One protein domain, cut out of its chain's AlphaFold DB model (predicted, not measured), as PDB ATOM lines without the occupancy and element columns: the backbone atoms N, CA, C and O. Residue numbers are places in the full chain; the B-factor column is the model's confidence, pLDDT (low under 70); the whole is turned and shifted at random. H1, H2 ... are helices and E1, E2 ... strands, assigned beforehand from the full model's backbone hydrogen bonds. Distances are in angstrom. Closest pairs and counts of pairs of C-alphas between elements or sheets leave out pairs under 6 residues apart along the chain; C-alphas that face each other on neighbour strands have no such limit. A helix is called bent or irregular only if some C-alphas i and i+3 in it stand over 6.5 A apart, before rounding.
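AT A GLANCE: This is residues 26 to 146 and 154 to 159 of the 178 residues of an uncharacterized protein of Oceanospirillaceae bacterium (UniProt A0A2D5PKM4). A small two-stranded sheet, E1 and E2, sits at one side of a compact body of helices, near the last residues of H4 and H6. H4 and H5 make the core; H6 and H7 pack on one side of it, the hairpin H2 and H3 packs on the other, and short H1 lies at the far end beyond H2 and H3. The printed part has 127 residues, mostly helix, in the order H1 H2 H3 H4 H5 H6 E1 H7 E2, with E1 and E2 antiparallel. It is compact, with a radius of gyration of the C-alphas of 13.5 A and spans of 38 by 32 by 25 A.

IN THESE COORDINATES: Look first for the strands E1, residues 117 to 119, and E2, residues 156 to 158. Find C-alpha 97 at (-49.101, 12.545, 26.687); from there H6 runs 24.0 A to residue 113. H7, residues 128 to 144, is 25.2 A long and only just irregular, C-alphas 129 and 132 being 6.8 A apart. H4 is residues 69 to 78 and H5 residues 83 to 92. H2, residues 35 to 46, spans 16.3 A and H3, residues 52 to 64, 18.5 A. H1, residues 26 to 30, begins at C-alpha 26, (-51.403, 22.841, 48.300).

HOW THE PARTS SIT: Across E1 and E2, N 158 and O 117 are within hydrogen-bond range at 2.8 A, as are N 117 and O 158 at 3.2 A. Residues 118 to 119 of E1 also pair, antiparallel, with residues 125 to 126. H6 and E1 are near each other. H4, H5 and H6 form an up and down bundle, each helix running against the one before. H4 and H6 touch at Glu 74 and Gly 107, C-alphas 4.0 A apart, at a steep tilt of 45 degrees. H6 and H7 touch at Ser 105 and Ser 132, C-alphas 5.1 A apart, at a shallow tilt of 31 degrees, opposite ways. H3 and H5 touch at Ser 56 and Gly 89, C-alphas 4.0 A apart. The hairpin H2 and H3 touches at Ala 42 and Ile 58, C-alphas 6.7 A apart. H1 is close to H2 but not clearly touching, with C-alphas 28 and 38 at 6.2 A. Helix packing is mostly crossed, but only just. Every O i to N i+4 pair is within hydrogen-bond range in H1 to H6, and 11 of 13 in H7.

THE WHOLE: The farthest C-alphas, Asn 31 and Glu 122, are 41.4 A apart. Residues 147 to 153 are not printed, and C-alphas 146 and 154 are 18.7 A apart across the cut. Of the links printed whole, none is long. Mean pLDDT of the printed part is 77.7; it is under 70 at residues 121 to 123, 128, 138, 141 to 146 and 154 to 159.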
ATOM      1  N   GLN A  26     -49.987  23.057  48.052       78.81
ATOM      2  CA  GLN A  26     -51.403  22.841  48.300       78.81
ATOM      3  C   GLN A  26     -51.996  23.986  49.122       78.81
ATOM      4  O   GLN A  26     -53.020  24.534  48.724       78.81
ATOM      5  N   THR A  27     -51.349  24.390  50.218       81.75
ATOM      6  CA  THR A  27     -51.786  25.549  51.010       81.75
ATOM      7  C   THR A  27     -51.763  26.841  50.196       81.75
ATOM      8  O   THR A  27     -52.690  27.642  50.297       81.75
ATOM      9  N   ASP A  28     -50.756  27.053  49.354       82.44
ATOM     10  CA  ASP A  28     -50.661  28.227  48.484       82.44
ATOM     11  C   ASP A  28     -51.812  28.283  47.469       82.44
ATOM     12  O   ASP A  28     -52.444  29.329  47.281       82.44
ATOM     13  N   VAL A  29     -52.159  27.145  46.867       81.50
ATOM     14  CA  VAL A  29     -53.316  27.038  45.970       81.50
ATOM     15  C   VAL A  29     -54.636  27.191  46.732       81.50
ATOM     16  O   VAL A  29     -55.520  27.910  46.265       81.50
ATOM     17  N   ASP A  30     -54.765  26.610  47.926       84.12
ATOM     18  CA  ASP A  30     -55.941  26.764  48.795       84.12
ATOM     19  C   ASP A  30     -56.130  28.230  49.240       84.12
ATOM     20  O   ASP A  30     -57.259  28.711  49.394       84.12
ATOM     21  N   ASN A  31     -55.029  28.980  49.357       84.62
ATOM     22  CA  ASN A  31     -55.010  30.426  49.581       84.62
ATOM     23  C   ASN A  31     -55.316  31.251  48.314       84.62
ATOM     24  O   ASN A  31     -55.300  32.482  48.368       84.62
ATOM     25  N   ASN A  32     -55.665  30.606  47.196       82.38
ATOM     26  CA  ASN A  32     -55.931  31.213  45.887       82.38
ATOM     27  C   ASN A  32     -54.740  32.001  45.317       82.38
ATOM     28  O   ASN A  32     -54.937  32.996  44.612       82.38
ATOM     29  N   LEU A  33     -53.508  31.577  45.612       85.94
ATOM     30  CA  LEU A  33     -52.337  32.139  44.951       85.94
ATOM     31  C   LEU A  33     -52.292  31.698  43.483       85.94
ATOM     32  O   LEU A  33     -52.762  30.624  43.101       85.94
ATOM     33  N   SER A  34     -51.750  32.567  42.634       84.81
ATOM     34  CA  SER A  34     -51.615  32.293  41.207       84.81
ATOM     35  C   SER A  34     -50.410  31.388  40.942       84.81
ATOM     36  O   SER A  34     -49.421  31.436  41.670       84.81
ATOM     37  N   ALA A  35     -50.457  30.602  39.861       83.44
ATOM     38  CA  ALA A  35     -49.349  29.742  39.436       83.44
ATOM     39  C   ALA A  35     -47.953  30.412  39.445       83.44
ATOM     40  O   ALA A  35     -47.023  29.753  39.909       83.44
ATOM     41  N   PRO A  36     -47.763  31.680  39.005       83.88
ATOM     42  CA  PRO A  36     -46.461  32.338  39.119       83.88
ATOM     43  C   PRO A  36     -45.995  32.495  40.567       83.88
ATOM     44  O   PRO A  36     -44.850  32.173  40.852       83.88
ATOM     45  N   VAL A  37     -46.880  32.905  41.482       83.81
ATOM     46  CA  VAL A  37     -46.534  33.088  42.903       83.81
ATOM     47  C   VAL A  37     -46.213  31.748  43.560       83.81
ATOM     48  O   VAL A  37     -45.225  31.634  44.273       83.81
ATOM     49  N   VAL A  38     -47.008  30.713  43.277       84.50
ATOM     50  CA  VAL A  38     -46.773  29.364  43.816       84.50
ATOM     51  C   VAL A  38     -45.437  28.796  43.330       84.50
ATOM     52  O   VAL A  38     -44.687  28.223  44.116       84.50
ATOM     53  N   MET A  39     -45.115  28.967  42.042       85.19
ATOM     54  CA  MET A  39     -43.835  28.519  41.488       85.19
ATOM     55  C   MET A  39     -42.659  29.304  42.075       85.19
ATOM     56  O   MET A  39     -41.636  28.711  42.396       85.19
ATOM     57  N   GLU A  40     -42.787  30.627  42.194       85.00
ATOM     58  CA  GLU A  40     -41.750  31.496  42.755       85.00
ATOM     59  C   GLU A  40     -41.436  31.107  44.201       85.00
ATOM     60  O   GLU A  40     -40.285  30.786  44.485       85.00
ATOM     61  N   ASN A  41     -42.454  30.986  45.060       84.31
ATOM     62  CA  ASN A  41     -42.293  30.521  46.440       84.31
ATOM     63  C   ASN A  41     -41.598  29.151  46.501       84.31
ATOM     64  O   ASN A  41     -40.660  28.952  47.269       84.31
ATOM     65  N   ALA A  42     -42.032  28.202  45.663       83.31
ATOM     66  CA  ALA A  42     -41.470  26.856  45.648       83.31
ATOM     67  C   ALA A  42     -40.005  26.820  45.180       83.31
ATOM     68  O   ALA A  42     -39.211  26.035  45.701       83.31
ATOM     69  N   LEU A  43     -39.632  27.662  44.212       82.19
ATOM     70  CA  LEU A  43     -38.252  27.787  43.737       82.19
ATOM     71  C   LEU A  43     -37.366  28.536  44.742       82.19
ATOM     72  O   LEU A  43     -36.208  28.157  44.914       82.19
ATOM     73  N   GLU A  44     -37.892  29.557  45.422       82.19
ATOM     74  CA  GLU A  44     -37.186  30.265  46.496       82.19
ATOM     75  C   GLU A  44     -36.884  29.338  47.679       82.19
ATOM     76  O   GLU A  44     -35.745  29.308  48.150       82.19
ATOM     77  N   ASP A  45     -37.860  28.527  48.096       79.56
ATOM     78  CA  ASP A  45     -37.693  27.537  49.166       79.56
ATOM     79  C   ASP A  45     -36.700  26.426  48.782       79.56
ATOM     80  O   ASP A  45     -35.961  25.927  49.633       79.56
ATOM     81  N   CYS A  46     -36.640  26.065  47.495       77.44
ATOM     82  CA  CYS A  46     -35.652  25.119  46.970       77.44
ATOM     83  C   CYS A  46     -34.222  25.702  46.970       77.44
ATOM     84  O   CYS A  46     -33.238  24.981  47.148       77.44
ATOM     85  N   GLY A  47     -34.092  27.021  46.802       73.81
ATOM     86  CA  GLY A  47     -32.817  27.736  46.782       73.81
ATOM     87  C   GLY A  47     -32.077  27.688  45.436       73.81
ATOM     88  O   GLY A  47     -32.532  27.118  44.445       73.81
ATOM     89  N   ALA A  48     -30.897  28.319  45.393       70.44
ATOM     90  CA  ALA A  48     -30.142  28.555  44.154       70.44
ATOM     91  C   ALA A  48     -29.662  27.277  43.435       70.44
ATOM     92  O   ALA A  48     -29.443  27.306  42.225       70.44
ATOM     93  N   ASP A  49     -29.531  26.166  44.163       71.56
ATOM     94  CA  ASP A  49     -29.023  24.885  43.657       71.56
ATOM     95  C   ASP A  49     -30.143  23.857  43.414       71.56
ATOM     96  O   ASP A  49     -29.889  22.651  43.420       71.56
ATOM     97  N   CYS A  50     -31.379  24.322  43.192       75.56
ATOM     98  CA  CYS A  50     -32.535  23.454  42.978       75.56
ATOM     99  C   CYS A  50     -32.297  22.457  41.833       75.56
ATOM    100  O   CYS A  50     -32.139  22.841  40.660       75.56
ATOM    101  N   SER A  51     -32.267  21.172  42.177       78.69
ATOM    102  CA  SER A  51     -31.971  20.094  41.241       78.69
ATOM    103  C   SER A  51     -33.104  19.905  40.217       78.69
ATOM    104  O   SER A  51     -34.252  20.278  40.473       78.69
ATOM    105  N   PRO A  52     -32.826  19.300  39.047       76.44
ATOM    106  CA  PRO A  52     -33.866  18.940  38.075       76.44
ATOM    107  C   PRO A  52     -34.982  18.069  38.678       76.44
ATOM    108  O   PRO A  52     -36.155  18.206  38.337       76.44
ATOM    109  N   GLU A  53     -34.623  17.204  39.627       76.88
ATOM    110  CA  GLU A  53     -35.549  16.317  40.332       76.88
ATOM    111  C   GLU A  53     -36.516  17.120  41.216       76.88
ATOM    112  O   GLU A  53     -37.732  16.940  41.125       76.88
ATOM    113  N   GLU A  54     -36.005  18.073  41.997       81.56
ATOM    114  CA  GLU A  54     -36.828  18.963  42.829       81.56
ATOM    115  C   GLU A  54     -37.729  19.859  41.976       81.56
ATOM    116  O   GLU A  54     -38.927  19.958  42.235       81.56
ATOM    117  N   LYS A  55     -37.191  20.416  40.889       81.25
ATOM    118  CA  LYS A  55     -37.941  21.178  39.880       81.25
ATOM    119  C   LYS A  55     -39.117  20.391  39.305       81.25
ATOM    120  O   LYS A  55     -40.238  20.898  39.249       81.25
ATOM    121  N   SER A  56     -38.884  19.138  38.915       81.31
ATOM    122  CA  SER A  56     -39.949  18.262  38.419       81.31
ATOM    123  C   SER A  56     -40.991  17.946  39.502       81.31
ATOM    124  O   SER A  56     -42.188  17.902  39.215       81.31
ATOM    125  N   SER A  57     -40.565  17.817  40.763       81.94
ATOM    126  CA  SER A  57     -41.460  17.564  41.893       81.94
ATOM    127  C   SER A  57     -42.331  18.773  42.256       81.94
ATOM    128  O   SER A  57     -43.498  18.595  42.611       81.94
ATOM    129  N   ILE A  58     -41.814  19.998  42.125       86.06
ATOM    130  CA  ILE A  58     -42.607  21.231  42.262       86.06
ATOM    131  C   ILE A  58     -43.747  21.224  41.239       86.06
ATOM    132  O   ILE A  58     -44.912  21.390  41.599       86.06
ATOM    133  N   ILE A  59     -43.433  20.938  39.972       86.75
ATOM    134  CA  ILE A  59     -44.429  20.858  38.894       86.75
ATOM    135  C   ILE A  59     -45.468  19.774  39.186       86.75
ATOM    136  O   ILE A  59     -46.666  20.029  39.073       86.75
ATOM    137  N   GLU A  60     -45.035  18.580  39.601       86.38
ATOM    138  CA  GLU A  60     -45.939  17.486  39.966       86.38
ATOM    139  C   GLU A  60     -46.942  17.917  41.051       86.38
ATOM    140  O   GLU A  60     -48.139  17.635  40.950       86.38
ATOM    141  N   GLN A  61     -46.470  18.628  42.076       85.31
ATOM    142  CA  GLN A  61     -47.314  19.124  43.162       85.31
ATOM    143  C   GLN A  61     -48.281  20.215  42.702       85.31
ATOM    144  O   GLN A  61     -49.452  20.167  43.070       85.31
ATOM    145  N   MET A  62     -47.846  21.140  41.843       87.56
ATOM    146  CA  MET A  62     -48.722  22.170  41.274       87.56
ATOM    147  C   MET A  62     -49.853  21.560  40.439       87.56
ATOM    148  O   MET A  62     -51.003  21.993  40.536       87.56
ATOM    149  N   VAL A  63     -49.550  20.512  39.665       87.06
ATOM    150  CA  VAL A  63     -50.562  19.758  38.915       87.06
ATOM    151  C   VAL A  63     -51.540  19.069  39.867       87.06
ATOM    152  O   VAL A  63     -52.753  19.176  39.684       87.06
ATOM    153  N   LYS A  64     -51.040  18.387  40.908       84.19
ATOM    154  CA  LYS A  64     -51.887  17.709  41.906       84.19
ATOM    155  C   LYS A  64     -52.760  18.675  42.706       84.19
ATOM    156  O   LYS A  64     -53.885  18.311  43.041       84.19
ATOM    157  N   ALA A  65     -52.272  19.886  42.956       83.19
ATOM    158  CA  ALA A  65     -53.024  20.950  43.610       83.19
ATOM    159  C   ALA A  65     -54.129  21.545  42.716       83.19
ATOM    160  O   ALA A  65     -54.995  22.267  43.201       83.19
ATOM    161  N   GLY A  66     -54.155  21.205  41.420       81.94
ATOM    162  CA  GLY A  66     -55.222  21.588  40.496       81.94
ATOM    163  C   GLY A  66     -54.971  22.890  39.738       81.94
ATOM    164  O   GLY A  66     -55.916  23.461  39.188       81.94
ATOM    165  N   LEU A  67     -53.722  23.364  39.678       86.38
ATOM    166  CA  LEU A  67     -53.363  24.500  38.832       86.38
ATOM    167  C   LEU A  67     -53.470  24.141  37.341       86.38
ATOM    168  O   LEU A  67     -53.297  22.994  36.925       86.38
ATOM    169  N   ALA A  68     -53.764  25.146  36.516       88.38
ATOM    170  CA  ALA A  68     -53.924  24.959  35.078       88.38
ATOM    171  C   ALA A  68     -52.594  24.553  34.421       88.38
ATOM    172  O   ALA A  68     -51.606  25.276  34.529       88.38
ATOM    173  N   LEU A  69     -52.591  23.434  33.686       86.88
ATOM    174  CA  LEU A  69     -51.390  22.859  33.064       86.88
ATOM    175  C   LEU A  69     -50.650  23.855  32.160       86.88
ATOM    176  O   LEU A  69     -49.433  23.975  32.241       86.88
ATOM    177  N   GLU A  70     -51.384  24.603  31.335       87.94
ATOM    178  CA  GLU A  70     -50.811  25.624  30.446       87.94
ATOM    179  C   GLU A  70     -50.104  26.732  31.230       87.94
ATOM    180  O   GLU A  70     -49.015  27.154  30.852       87.94
ATOM    181  N   SER A  71     -50.690  27.150  32.356       87.44
ATOM    182  CA  SER A  71     -50.115  28.176  33.226       87.44
ATOM    183  C   SER A  71     -48.875  27.663  33.955       87.44
ATOM    184  O   SER A  71     -47.886  28.382  34.054       87.44
ATOM    185  N   ILE A  72     -48.884  26.402  34.404       87.50
ATOM    186  CA  ILE A  72     -47.695  25.758  34.980       87.50
ATOM    187  C   ILE A  72     -46.565  25.724  33.945       87.50
ATOM    188  O   ILE A  72     -45.443  26.110  34.261       87.50
ATOM    189  N   ALA A  73     -46.856  25.294  32.712       87.25
ATOM    190  CA  ALA A  73     -45.863  25.210  31.644       87.25
ATOM    191  C   ALA A  73     -45.313  26.593  31.256       87.25
ATOM    192  O   ALA A  73     -44.102  26.763  31.188       87.25
ATOM    193  N   GLU A  74     -46.173  27.592  31.051       88.06
ATOM    194  CA  GLU A  74     -45.758  28.970  30.761       88.06
ATOM    195  C   GLU A  74     -44.807  29.513  31.835       88.06
ATOM    196  O   GLU A  74     -43.715  29.997  31.521       88.06
ATOM    197  N   VAL A  75     -45.217  29.423  33.102       87.38
ATOM    198  CA  VAL A  75     -44.453  29.959  34.231       87.38
ATOM    199  C   VAL A  75     -43.129  29.218  34.368       87.38
ATOM    200  O   VAL A  75     -42.089  29.864  34.449       87.38
ATOM    201  N   ALA A  76     -43.136  27.884  34.329       85.81
ATOM    202  CA  ALA A  76     -41.921  27.078  34.420       85.81
ATOM    203  C   ALA A  76     -40.890  27.473  33.348       85.81
ATOM    204  O   ALA A  76     -39.720  27.705  33.654       85.81
ATOM    205  N   LEU A  77     -41.335  27.614  32.096       84.94
ATOM    206  CA  LEU A  77     -40.463  27.984  30.980       84.94
ATOM    207  C   LEU A  77     -39.969  29.432  31.090       84.94
ATOM    208  O   LEU A  77     -38.818  29.713  30.762       84.94
ATOM    209  N   THR A  78     -40.803  30.337  31.605       84.75
ATOM    210  CA  THR A  78     -40.422  31.736  31.866       84.75
ATOM    211  C   THR A  78     -39.387  31.849  32.983       84.75
ATOM    212  O   THR A  78     -38.478  32.670  32.896       84.75
ATOM    213  N   GLN A  79     -39.463  30.973  33.985       82.12
ATOM    214  CA  GLN A  79     -38.497  30.881  35.084       82.12
ATOM    215  C   GLN A  79     -37.200  30.148  34.685       82.12
ATOM    216  O   GLN A  79     -36.313  29.958  35.516       82.12
ATOM    217  N   GLY A  80     -37.059  29.729  33.420       76.75
ATOM    218  CA  GLY A  80     -35.847  29.084  32.913       76.75
ATOM    219  C   GLY A  80     -35.780  27.568  33.136       76.75
ATOM    220  O   GLY A  80     -34.707  26.982  32.988       76.75
ATOM    221  N   MET A  81     -36.886  26.908  33.497       81.56
ATOM    222  CA  MET A  81     -36.936  25.442  33.608       81.56
ATOM    223  C   MET A  81     -36.941  24.800  32.223       81.56
ATOM    224  O   MET A  81     -37.588  25.308  31.312       81.56
ATOM    225  N   SER A  82     -36.260  23.667  32.045       82.12
ATOM    226  CA  SER A  82     -36.238  23.009  30.737       82.12
ATOM    227  C   SER A  82     -37.586  22.367  30.407       82.12
ATOM    228  O   SER A  82     -38.322  21.935  31.295       82.12
ATOM    229  N   ILE A  83     -37.896  22.225  29.115       82.06
ATOM    230  CA  ILE A  83     -39.089  21.478  28.681       82.06
ATOM    231  C   ILE A  83     -39.045  20.037  29.213       82.06
ATOM    232  O   ILE A  83     -40.085  19.486  29.561       82.06
ATOM    233  N   ALA A  84     -37.854  19.445  29.341       78.38
ATOM    234  CA  ALA A  84     -37.684  18.111  29.908       78.38
ATOM    235  C   ALA A  84     -38.129  18.037  31.380       78.38
ATOM    236  O   ALA A  84     -38.825  17.091  31.748       78.38
ATOM    237  N   ASP A  85     -37.810  19.048  32.196       82.75
ATOM    238  CA  ASP A  85     -38.246  19.118  33.600       82.75
ATOM    239  C   ASP A  85     -39.775  19.241  33.698       82.75
ATOM    240  O   ASP A  85     -40.412  18.592  34.534       82.75
ATOM    241  N   VAL A  86     -40.379  20.029  32.798       84.50
ATOM    242  CA  VAL A  86     -41.838  20.198  32.717       84.50
ATOM    243  C   VAL A  86     -42.527  18.899  32.310       84.50
ATOM    244  O   VAL A  86     -43.499  18.490  32.953       84.50
ATOM    245  N   ILE A  87     -42.005  18.211  31.289       84.31
ATOM    246  CA  ILE A  87     -42.503  16.897  30.866       84.31
ATOM    247  C   ILE A  87     -42.389  15.898  32.019       84.31
ATOM    248  O   ILE A  87     -43.359  15.191  32.298       84.31
ATOM    249  N   ALA A  88     -41.245  15.849  32.707       80.44
ATOM    250  CA  ALA A  88     -41.013  14.927  33.816       80.44
ATOM    251  C   ALA A  88     -42.019  15.144  34.956       80.44
ATOM    252  O   ALA A  88     -42.674  14.188  35.376       80.44
ATOM    253  N   GLY A  89     -42.212  16.391  35.396       79.88
ATOM    254  CA  GLY A  89     -43.138  16.714  36.486       79.88
ATOM    255  C   GLY A  89     -44.604  16.443  36.144       79.88
ATOM    256  O   GLY A  89     -45.334  15.831  36.927       79.88
ATOM    257  N   MET A  90     -45.049  16.824  34.944       84.31
ATOM    258  CA  MET A  90     -46.426  16.562  34.505       84.31
ATOM    259  C   MET A  90     -46.689  15.068  34.245       84.31
ATOM    260  O   MET A  90     -47.784  14.576  34.525       84.31
ATOM    261  N   THR A  91     -45.691  14.326  33.759       84.62
ATOM    262  CA  THR A  91     -45.792  12.867  33.584       84.62
ATOM    263  C   THR A  91     -45.852  12.158  34.935       84.62
ATOM    264  O   THR A  91     -46.669  11.255  35.112       84.62
ATOM    265  N   ALA A  92     -45.055  12.594  35.918       79.75
ATOM    266  CA  ALA A  92     -45.110  12.082  37.289       79.75
ATOM    267  C   ALA A  92     -46.485  12.314  37.943       79.75
ATOM    268  O   ALA A  92     -46.980  11.458  38.677       79.75
ATOM    269  N   ALA A  93     -47.161  13.415  37.593       78.75
ATOM    270  CA  ALA A  93     -48.536  13.686  38.012       78.75
ATOM    271  C   ALA A  93     -49.598  12.812  37.307       78.75
ATOM    272  O   ALA A  93     -50.772  12.865  37.674       78.75
ATOM    273  N   GLY A  94     -49.209  11.993  36.323       78.38
ATOM    274  CA  GLY A  94     -50.098  11.073  35.613       78.38
ATOM    275  C   GLY A  94     -50.905  11.714  34.482       78.38
ATOM    276  O   GLY A  94     -51.962  11.193  34.122       78.38
ATOM    277  N   ILE A  95     -50.440  12.839  33.929       81.12
ATOM    278  CA  ILE A  95     -51.087  13.495  32.788       81.12
ATOM    279  C   ILE A  95     -50.834  12.701  31.500       81.12
ATOM    280  O   ILE A  95     -49.725  12.237  31.240       81.12
ATOM    281  N   ASP A  96     -51.875  12.552  30.679       81.50
ATOM    282  CA  ASP A  96     -51.778  11.898  29.371       81.50
ATOM    283  C   ASP A  96     -50.850  12.667  28.416       81.50
ATOM    284  O   ASP A  96     -50.871  13.898  28.370       81.50
ATOM    285  N   ALA A  97     -50.075  11.946  27.600       74.75
ATOM    286  CA  ALA A  97     -49.101  12.545  26.687       74.75
ATOM    287  C   ALA A  97     -49.699  13.542  25.692       74.75
ATOM    288  O   ALA A  97     -49.047  14.536  25.379       74.75
ATOM    289  N   GLN A  98     -50.917  13.314  25.187       76.50
ATOM    290  CA  GLN A  98     -51.537  14.255  24.250       76.50
ATOM    291  C   GLN A  98     -51.934  15.548  24.962       76.50
ATOM    292  O   GLN A  98     -51.728  16.634  24.426       76.50
ATOM    293  N   ILE A  99     -52.455  15.438  26.188       82.62
ATOM    294  CA  ILE A  99     -52.816  16.596  27.017       82.62
ATOM    295  C   ILE A  99     -51.558  17.390  27.381       82.62
ATOM    296  O   ILE A  99     -51.544  18.615  27.281       82.62
ATOM    297  N   LEU A 100     -50.490  16.687  27.751       83.50
ATOM    298  CA  LEU A 100     -49.197  17.257  28.102       83.50
ATOM    299  C   LEU A 100     -48.553  17.974  26.905       83.50
ATOM    300  O   LEU A 100     -48.113  19.113  27.042       83.50
ATOM    301  N   ALA A 101     -48.584  17.367  25.714       82.38
ATOM    302  CA  ALA A 101     -48.078  17.984  24.487       82.38
ATOM    303  C   ALA A 101     -48.796  19.301  24.166       82.38
ATOM    304  O   ALA A 101     -48.142  20.296  23.847       82.38
ATOM    305  N   VAL A 102     -50.128  19.324  24.284       84.94
ATOM    306  CA  VAL A 102     -50.932  20.534  24.062       84.94
ATOM    307  C   VAL A 102     -50.620  21.593  25.117       84.94
ATOM    308  O   VAL A 102     -50.334  22.733  24.759       84.94
ATOM    309  N   ALA A 103     -50.609  21.218  26.397       86.00
ATOM    310  CA  ALA A 103     -50.386  22.157  27.490       86.00
ATOM    311  C   ALA A 103     -49.004  22.822  27.419       86.00
ATOM    312  O   ALA A 103     -48.899  24.040  27.553       86.00
ATOM    313  N   ILE A 104     -47.952  22.039  27.158       86.69
ATOM    314  CA  ILE A 104     -46.587  22.559  27.039       86.69
ATOM    315  C   ILE A 104     -46.433  23.396  25.770       86.69
ATOM    316  O   ILE A 104     -45.825  24.458  25.831       86.69
ATOM    317  N   SER A 105     -47.012  22.978  24.639       85.50
ATOM    318  CA  SER A 105     -46.951  23.771  23.400       85.50
ATOM    319  C   SER A 105     -47.639  25.128  23.562       85.50
ATOM    320  O   SER A 105     -47.085  26.149  23.158       85.50
ATOM    321  N   ASN A 106     -48.815  25.158  24.198       87.00
ATOM    322  CA  ASN A 106     -49.544  26.396  24.473       87.00
ATOM    323  C   ASN A 106     -48.792  27.274  25.484       87.00
ATOM    324  O   ASN A 106     -48.608  28.463  25.238       87.00
ATOM    325  N   GLY A 107     -48.295  26.690  26.579       85.06
ATOM    326  CA  GLY A 107     -47.495  27.408  27.573       85.06
ATOM    327  C   GLY A 107     -46.206  27.987  26.984       85.06
ATOM    328  O   GLY A 107     -45.864  29.135  27.257       85.06
ATOM    329  N   ALA A 108     -45.527  27.243  26.108       84.25
ATOM    330  CA  ALA A 108     -44.325  27.704  25.424       84.25
ATOM    331  C   ALA A 108     -44.610  28.815  24.404       84.25
ATOM    332  O   ALA A 108     -43.827  29.757  24.304       84.25
ATOM    333  N   ALA A 109     -45.737  28.752  23.686       84.88
ATOM    334  CA  ALA A 109     -46.169  29.831  22.800       84.88
ATOM    335  C   ALA A 109     -46.454  31.125  23.582       84.88
ATOM    336  O   ALA A 109     -46.040  32.206  23.155       84.88
ATOM    337  N   THR A 110     -47.098  31.022  24.749       85.81
ATOM    338  CA  THR A 110     -47.332  32.168  25.639       85.81
ATOM    339  C   THR A 110     -46.021  32.710  26.214       85.81
ATOM    340  O   THR A 110     -45.778  33.912  26.153       85.81
ATOM    341  N   ALA A 111     -45.121  31.840  26.680       82.88
ATOM    342  CA  ALA A 111     -43.790  32.231  27.145       82.88
ATOM    343  C   ALA A 111     -42.972  32.928  26.038       82.88
ATOM    344  O   ALA A 111     -42.342  33.956  26.286       82.88
ATOM    345  N   ALA A 112     -43.035  32.434  24.797       81.25
ATOM    346  CA  ALA A 112     -42.400  33.075  23.645       81.25
ATOM    347  C   ALA A 112     -42.977  34.470  23.368       81.25
ATOM    348  O   ALA A 112     -42.226  35.415  23.116       81.25
ATOM    349  N   ALA A 113     -44.302  34.630  23.470       80.69
ATOM    350  CA  ALA A 113     -44.955  35.936  23.364       80.69
ATOM    351  C   ALA A 113     -44.513  36.905  24.479       80.69
ATOM    352  O   ALA A 113     -44.459  38.114  24.254       80.69
ATOM    353  N   ASN A 114     -44.130  36.370  25.642       81.25
ATOM    354  CA  ASN A 114     -43.569  37.113  26.771       81.25
ATOM    355  C   ASN A 114     -42.041  37.334  26.671       81.25
ATOM    356  O   ASN A 114     -41.442  37.882  27.594       81.25
ATOM    357  N   GLY A 115     -41.407  36.960  25.552       75.62
ATOM    358  CA  GLY A 115     -39.991  37.230  25.276       75.62
ATOM    359  C   GLY A 115     -39.024  36.094  25.622       75.62
ATOM    360  O   GLY A 115     -37.812  36.288  25.523       75.62
ATOM    361  N   VAL A 116     -39.523  34.913  25.998       80.38
ATOM    362  CA  VAL A 116     -38.682  33.725  26.209       80.38
ATOM    363  C   VAL A 116     -38.210  33.180  24.863       80.38
ATOM    364  O   VAL A 116     -38.990  33.027  23.924       80.38
ATOM    365  N   THR A 117     -36.924  32.854  24.768       80.12
ATOM    366  CA  THR A 117     -36.361  32.173  23.595       80.12
ATOM    367  C   THR A 117     -35.969  30.753  23.962       80.12
ATOM    368  O   THR A 117     -35.554  30.491  25.087       80.12
ATOM    369  N   PHE A 118     -36.092  29.826  23.021       79.12
ATOM    370  CA  PHE A 118     -35.789  28.416  23.245       79.12
ATOM    371  C   PHE A 118     -34.570  28.033  22.422       79.12
ATOM    372  O   PHE A 118     -34.449  28.466  21.274       79.12
ATOM    373  N   VAL A 119     -33.680  27.228  22.998       77.69
ATOM    374  CA  VAL A 119     -32.585  26.603  22.253       77.69
ATOM    375  C   VAL A 119     -32.678  25.094  22.305       77.69
ATOM    376  O   VAL A 119     -33.175  24.540  23.285       77.69
ATOM    377  N   ASP A 120     -32.193  24.439  21.256       74.00
ATOM    378  CA  ASP A 120     -31.996  22.994  21.248       74.00
ATOM    379  C   ASP A 120     -30.807  22.568  22.128       74.00
ATOM    380  O   ASP A 120     -30.085  23.385  22.709       74.00
ATOM    381  N   SER A 121     -30.581  21.256  22.206       66.56
ATOM    382  CA  SER A 121     -29.457  20.665  22.941       66.56
ATOM    383  C   SER A 121     -28.077  21.029  22.379       66.56
ATOM    384  O   SER A 121     -27.068  20.775  23.034       66.56
ATOM    385  N   GLU A 122     -28.020  21.592  21.173       69.12
ATOM    386  CA  GLU A 122     -26.806  22.075  20.514       69.12
ATOM    387  C   GLU A 122     -26.613  23.595  20.709       69.12
ATOM    388  O   GLU A 122     -25.569  24.139  20.344       69.12
ATOM    389  N   GLY A 123     -27.578  24.275  21.339       68.44
ATOM    390  CA  GLY A 123     -27.572  25.716  21.583       68.44
ATOM    391  C   GLY A 123     -28.122  26.554  20.424       68.44
ATOM    392  O   GLY A 123     -27.961  27.776  20.440       68.44
ATOM    393  N   ASN A 124     -28.763  25.942  19.424       77.50
ATOM    394  CA  ASN A 124     -29.373  26.666  18.312       77.50
ATOM    395  C   ASN A 124     -30.743  27.211  18.710       77.50
ATOM    396  O   ASN A 124     -31.549  26.502  19.306       77.50
ATOM    397  N   LEU A 125     -31.030  28.458  18.330       77.31
ATOM    398  CA  LEU A 125     -32.340  29.071  18.548       77.31
ATOM    399  C   LEU A 125     -33.432  28.332  17.771       77.31
ATOM    400  O   LEU A 125     -33.295  28.082  16.574       77.31
ATOM    401  N   ILE A 126     -34.539  28.065  18.454       76.75
ATOM    402  CA  ILE A 126     -35.726  27.418  17.901       76.75
ATOM    403  C   ILE A 126     -36.817  28.466  17.709       76.75
ATOM    404  O   ILE A 126     -37.097  29.264  18.608       76.75
ATOM    405  N   ALA A 127     -37.449  28.455  16.537       75.69
ATOM    406  CA  ALA A 127     -38.616  29.285  16.280       75.69
ATOM    407  C   ALA A 127     -39.813  28.797  17.112       75.69
ATOM    408  O   ALA A 127     -40.031  27.597  17.262       75.69
ATOM    409  N   ALA A 128     -40.620  29.725  17.632       68.81
ATOM    410  CA  ALA A 128     -41.743  29.380  18.505       68.81
ATOM    411  C   ALA A 128     -42.751  28.413  17.849       68.81
ATOM    412  O   ALA A 128     -43.306  27.544  18.519       68.81
ATOM    413  N   GLU A 129     -42.940  28.522  16.530       71.94
ATOM    414  CA  GLU A 129     -43.775  27.618  15.727       71.94
ATOM    415  C   GLU A 129     -43.287  26.159  15.712       71.94
ATOM    416  O   GLU A 129     -44.104  25.236  15.656       71.94
ATOM    417  N   ASP A 130     -41.980  25.938  15.849       75.69
ATOM    418  CA  ASP A 130     -41.381  24.606  15.806       75.69
ATOM    419  C   ASP A 130     -41.418  23.897  17.168       75.69
ATOM    420  O   ASP A 130     -41.289  22.672  17.219       75.69
ATOM    421  N   ILE A 131     -41.657  24.623  18.272       73.81
ATOM    422  CA  ILE A 131     -41.638  24.080  19.644       73.81
ATOM    423  C   ILE A 131     -42.563  22.871  19.786       73.81
ATOM    424  O   ILE A 131     -42.187  21.878  20.406       73.81
ATOM    425  N   SER A 132     -43.746  22.917  19.174       73.19
ATOM    426  CA  SER A 132     -44.715  21.813  19.216       73.19
ATOM    427  C   SER A 132     -44.139  20.488  18.692       73.19
ATOM    428  O   SER A 132     -44.399  19.425  19.259       73.19
ATOM    429  N   THR A 133     -43.288  20.550  17.664       73.56
ATOM    430  CA  THR A 133     -42.603  19.386  17.088       73.56
ATOM    431  C   THR A 133     -41.562  18.827  18.057       73.56
ATOM    432  O   THR A 133     -41.479  17.611  18.242       73.56
ATOM    433  N   TYR A 134     -40.808  19.701  18.729       72.31
ATOM    434  CA  TYR A 134     -39.807  19.297  19.718       72.31
ATOM    435  C   TYR A 134     -40.429  18.735  21.000       72.31
ATOM    436  O   TYR A 134     -39.951  17.728  21.518       72.31
ATOM    437  N   VAL A 135     -41.514  19.338  21.494       77.00
ATOM    438  CA  VAL A 135     -42.270  18.841  22.654       77.00
ATOM    439  C   VAL A 135     -42.791  17.434  22.374       77.00
ATOM    440  O   VAL A 135     -42.632  16.540  23.201       77.00
ATOM    441  N   LEU A 136     -43.362  17.206  21.188       75.62
ATOM    442  CA  LEU A 136     -43.872  15.891  20.813       75.62
ATOM    443  C   LEU A 136     -42.756  14.838  20.715       75.62
ATOM    444  O   LEU A 136     -42.947  13.706  21.167       75.62
ATOM    445  N   ALA A 137     -41.593  15.206  20.172       70.19
ATOM    446  CA  ALA A 137     -40.419  14.334  20.133       70.19
ATOM    447  C   ALA A 137     -39.935  13.978  21.549       70.19
ATOM    448  O   ALA A 137     -39.811  12.799  21.873       70.19
ATOM    449  N   ALA A 138     -39.788  14.975  22.426       68.56
ATOM    450  CA  ALA A 138     -39.349  14.780  23.806       68.56
ATOM    451  C   ALA A 138     -40.302  13.883  24.618       68.56
ATOM    452  O   ALA A 138     -39.854  13.026  25.379       68.56
ATOM    453  N   ILE A 139     -41.617  14.025  24.428       71.62
ATOM    454  CA  ILE A 139     -42.620  13.151  25.060       71.62
ATOM    455  C   ILE A 139     -42.506  11.722  24.531       71.62
ATOM    456  O   ILE A 139     -42.562  10.767  25.305       71.62
ATOM    457  N   THR A 140     -42.336  11.567  23.218       70.62
ATOM    458  CA  THR A 140     -42.188  10.250  22.586       70.62
ATOM    459  C   THR A 140     -40.943   9.531  23.113       70.62
ATOM    460  O   THR A 140     -41.021   8.350  23.456       70.62
ATOM    461  N   ASP A 141     -39.827  10.242  23.270       65.62
ATOM    462  CA  ASP A 141     -38.582   9.696  23.822       65.62
ATOM    463  C   ASP A 141     -38.698   9.360  25.319       65.62
ATOM    464  O   ASP A 141     -38.256   8.291  25.761       65.62
ATOM    465  N   ALA A 142     -39.370  10.216  26.097       61.66
ATOM    466  CA  ALA A 142     -39.652   9.969  27.512       61.66
ATOM    467  C   ALA A 142     -40.563   8.744  27.729       61.66
ATOM    468  O   ALA A 142     -40.408   8.025  28.712       61.66
ATOM    469  N   GLN A 143     -41.490   8.466  26.805       63.38
ATOM    470  CA  GLN A 143     -42.356   7.282  26.869       63.38
ATOM    471  C   GLN A 143     -41.709   6.010  26.312       63.38
ATOM    472  O   GLN A 143     -42.045   4.905  26.741       63.38
ATOM    473  N   SER A 144     -40.782   6.144  25.361       54.56
ATOM    474  CA  SER A 144     -40.047   5.017  24.772       54.56
ATOM    475  C   SER A 144     -39.018   4.421  25.749       54.56
ATOM    476  O   SER A 144     -38.691   3.233  25.691       54.56
ATOM    477  N   THR A 145     -38.550   5.211  26.718       46.81
ATOM    478  CA  THR A 145     -37.639   4.770  27.780       46.81
ATOM    479  C   THR A 145     -38.410   4.209  28.980       46.81
ATOM    480  O   THR A 145     -38.576   4.839  30.016       46.81
ATOM    481  N   ALA A 146     -38.846   2.950  28.884       38.69
ATOM    482  CA  ALA A 146     -39.512   2.220  29.974       38.69
ATOM    483  C   ALA A 146     -38.636   1.953  31.236       38.69
ATOM    484  O   ALA A 146     -39.007   1.135  32.077       38.69
ATOM    485  N   GLY A 154     -33.118  18.230  25.478       41.66
ATOM    486  CA  GLY A 154     -33.033  19.412  26.329       41.66
ATOM    487  C   GLY A 154     -33.321  20.674  25.533       41.66
ATOM    488  O   GLY A 154     -32.391  21.316  25.058       41.66
ATOM    489  N   LEU A 155     -34.602  21.024  25.398       44.22
ATOM    490  CA  LEU A 155     -34.964  22.407  25.130       44.22
ATOM    491  C   LEU A 155     -34.846  23.178  26.437       44.22
ATOM    492  O   LEU A 155     -35.703  23.075  27.320       44.22
ATOM    493  N   SER A 156     -33.751  23.913  26.561       45.69
ATOM    494  CA  SER A 156     -33.531  24.828  27.671       45.69
ATOM    495  C   SER A 156     -34.030  26.205  27.240       45.69
ATOM    496  O   SER A 156     -33.536  26.739  26.243       45.69
ATOM    497  N   PRO A 157     -35.013  26.804  27.925       38.28
ATOM    498  CA  PRO A 157     -35.344  28.191  27.675       38.28
ATOM    499  C   PRO A 157     -34.150  29.063  28.057       38.28
ATOM    500  O   PRO A 157     -33.613  28.983  29.162       38.28
ATOM    501  N   ILE A 158     -33.739  29.915  27.124       46.69
ATOM    502  CA  ILE A 158     -32.885  31.054  27.419       46.69
ATOM    503  C   ILE A 158     -33.828  32.208  27.730       46.69
ATOM    504  O   ILE A 158     -34.466  32.783  26.839       46.69
ATOM    505  N   VAL A 159     -33.889  32.562  29.011       42.66
ATOM    506  CA  VAL A 159     -34.465  33.830  29.448       42.66
ATOM    507  C   VAL A 159     -33.508  34.925  28.994       42.66
ATOM    508  O   VAL A 159     -32.537  35.265  29.672       42.66
TER     509      VAL A 159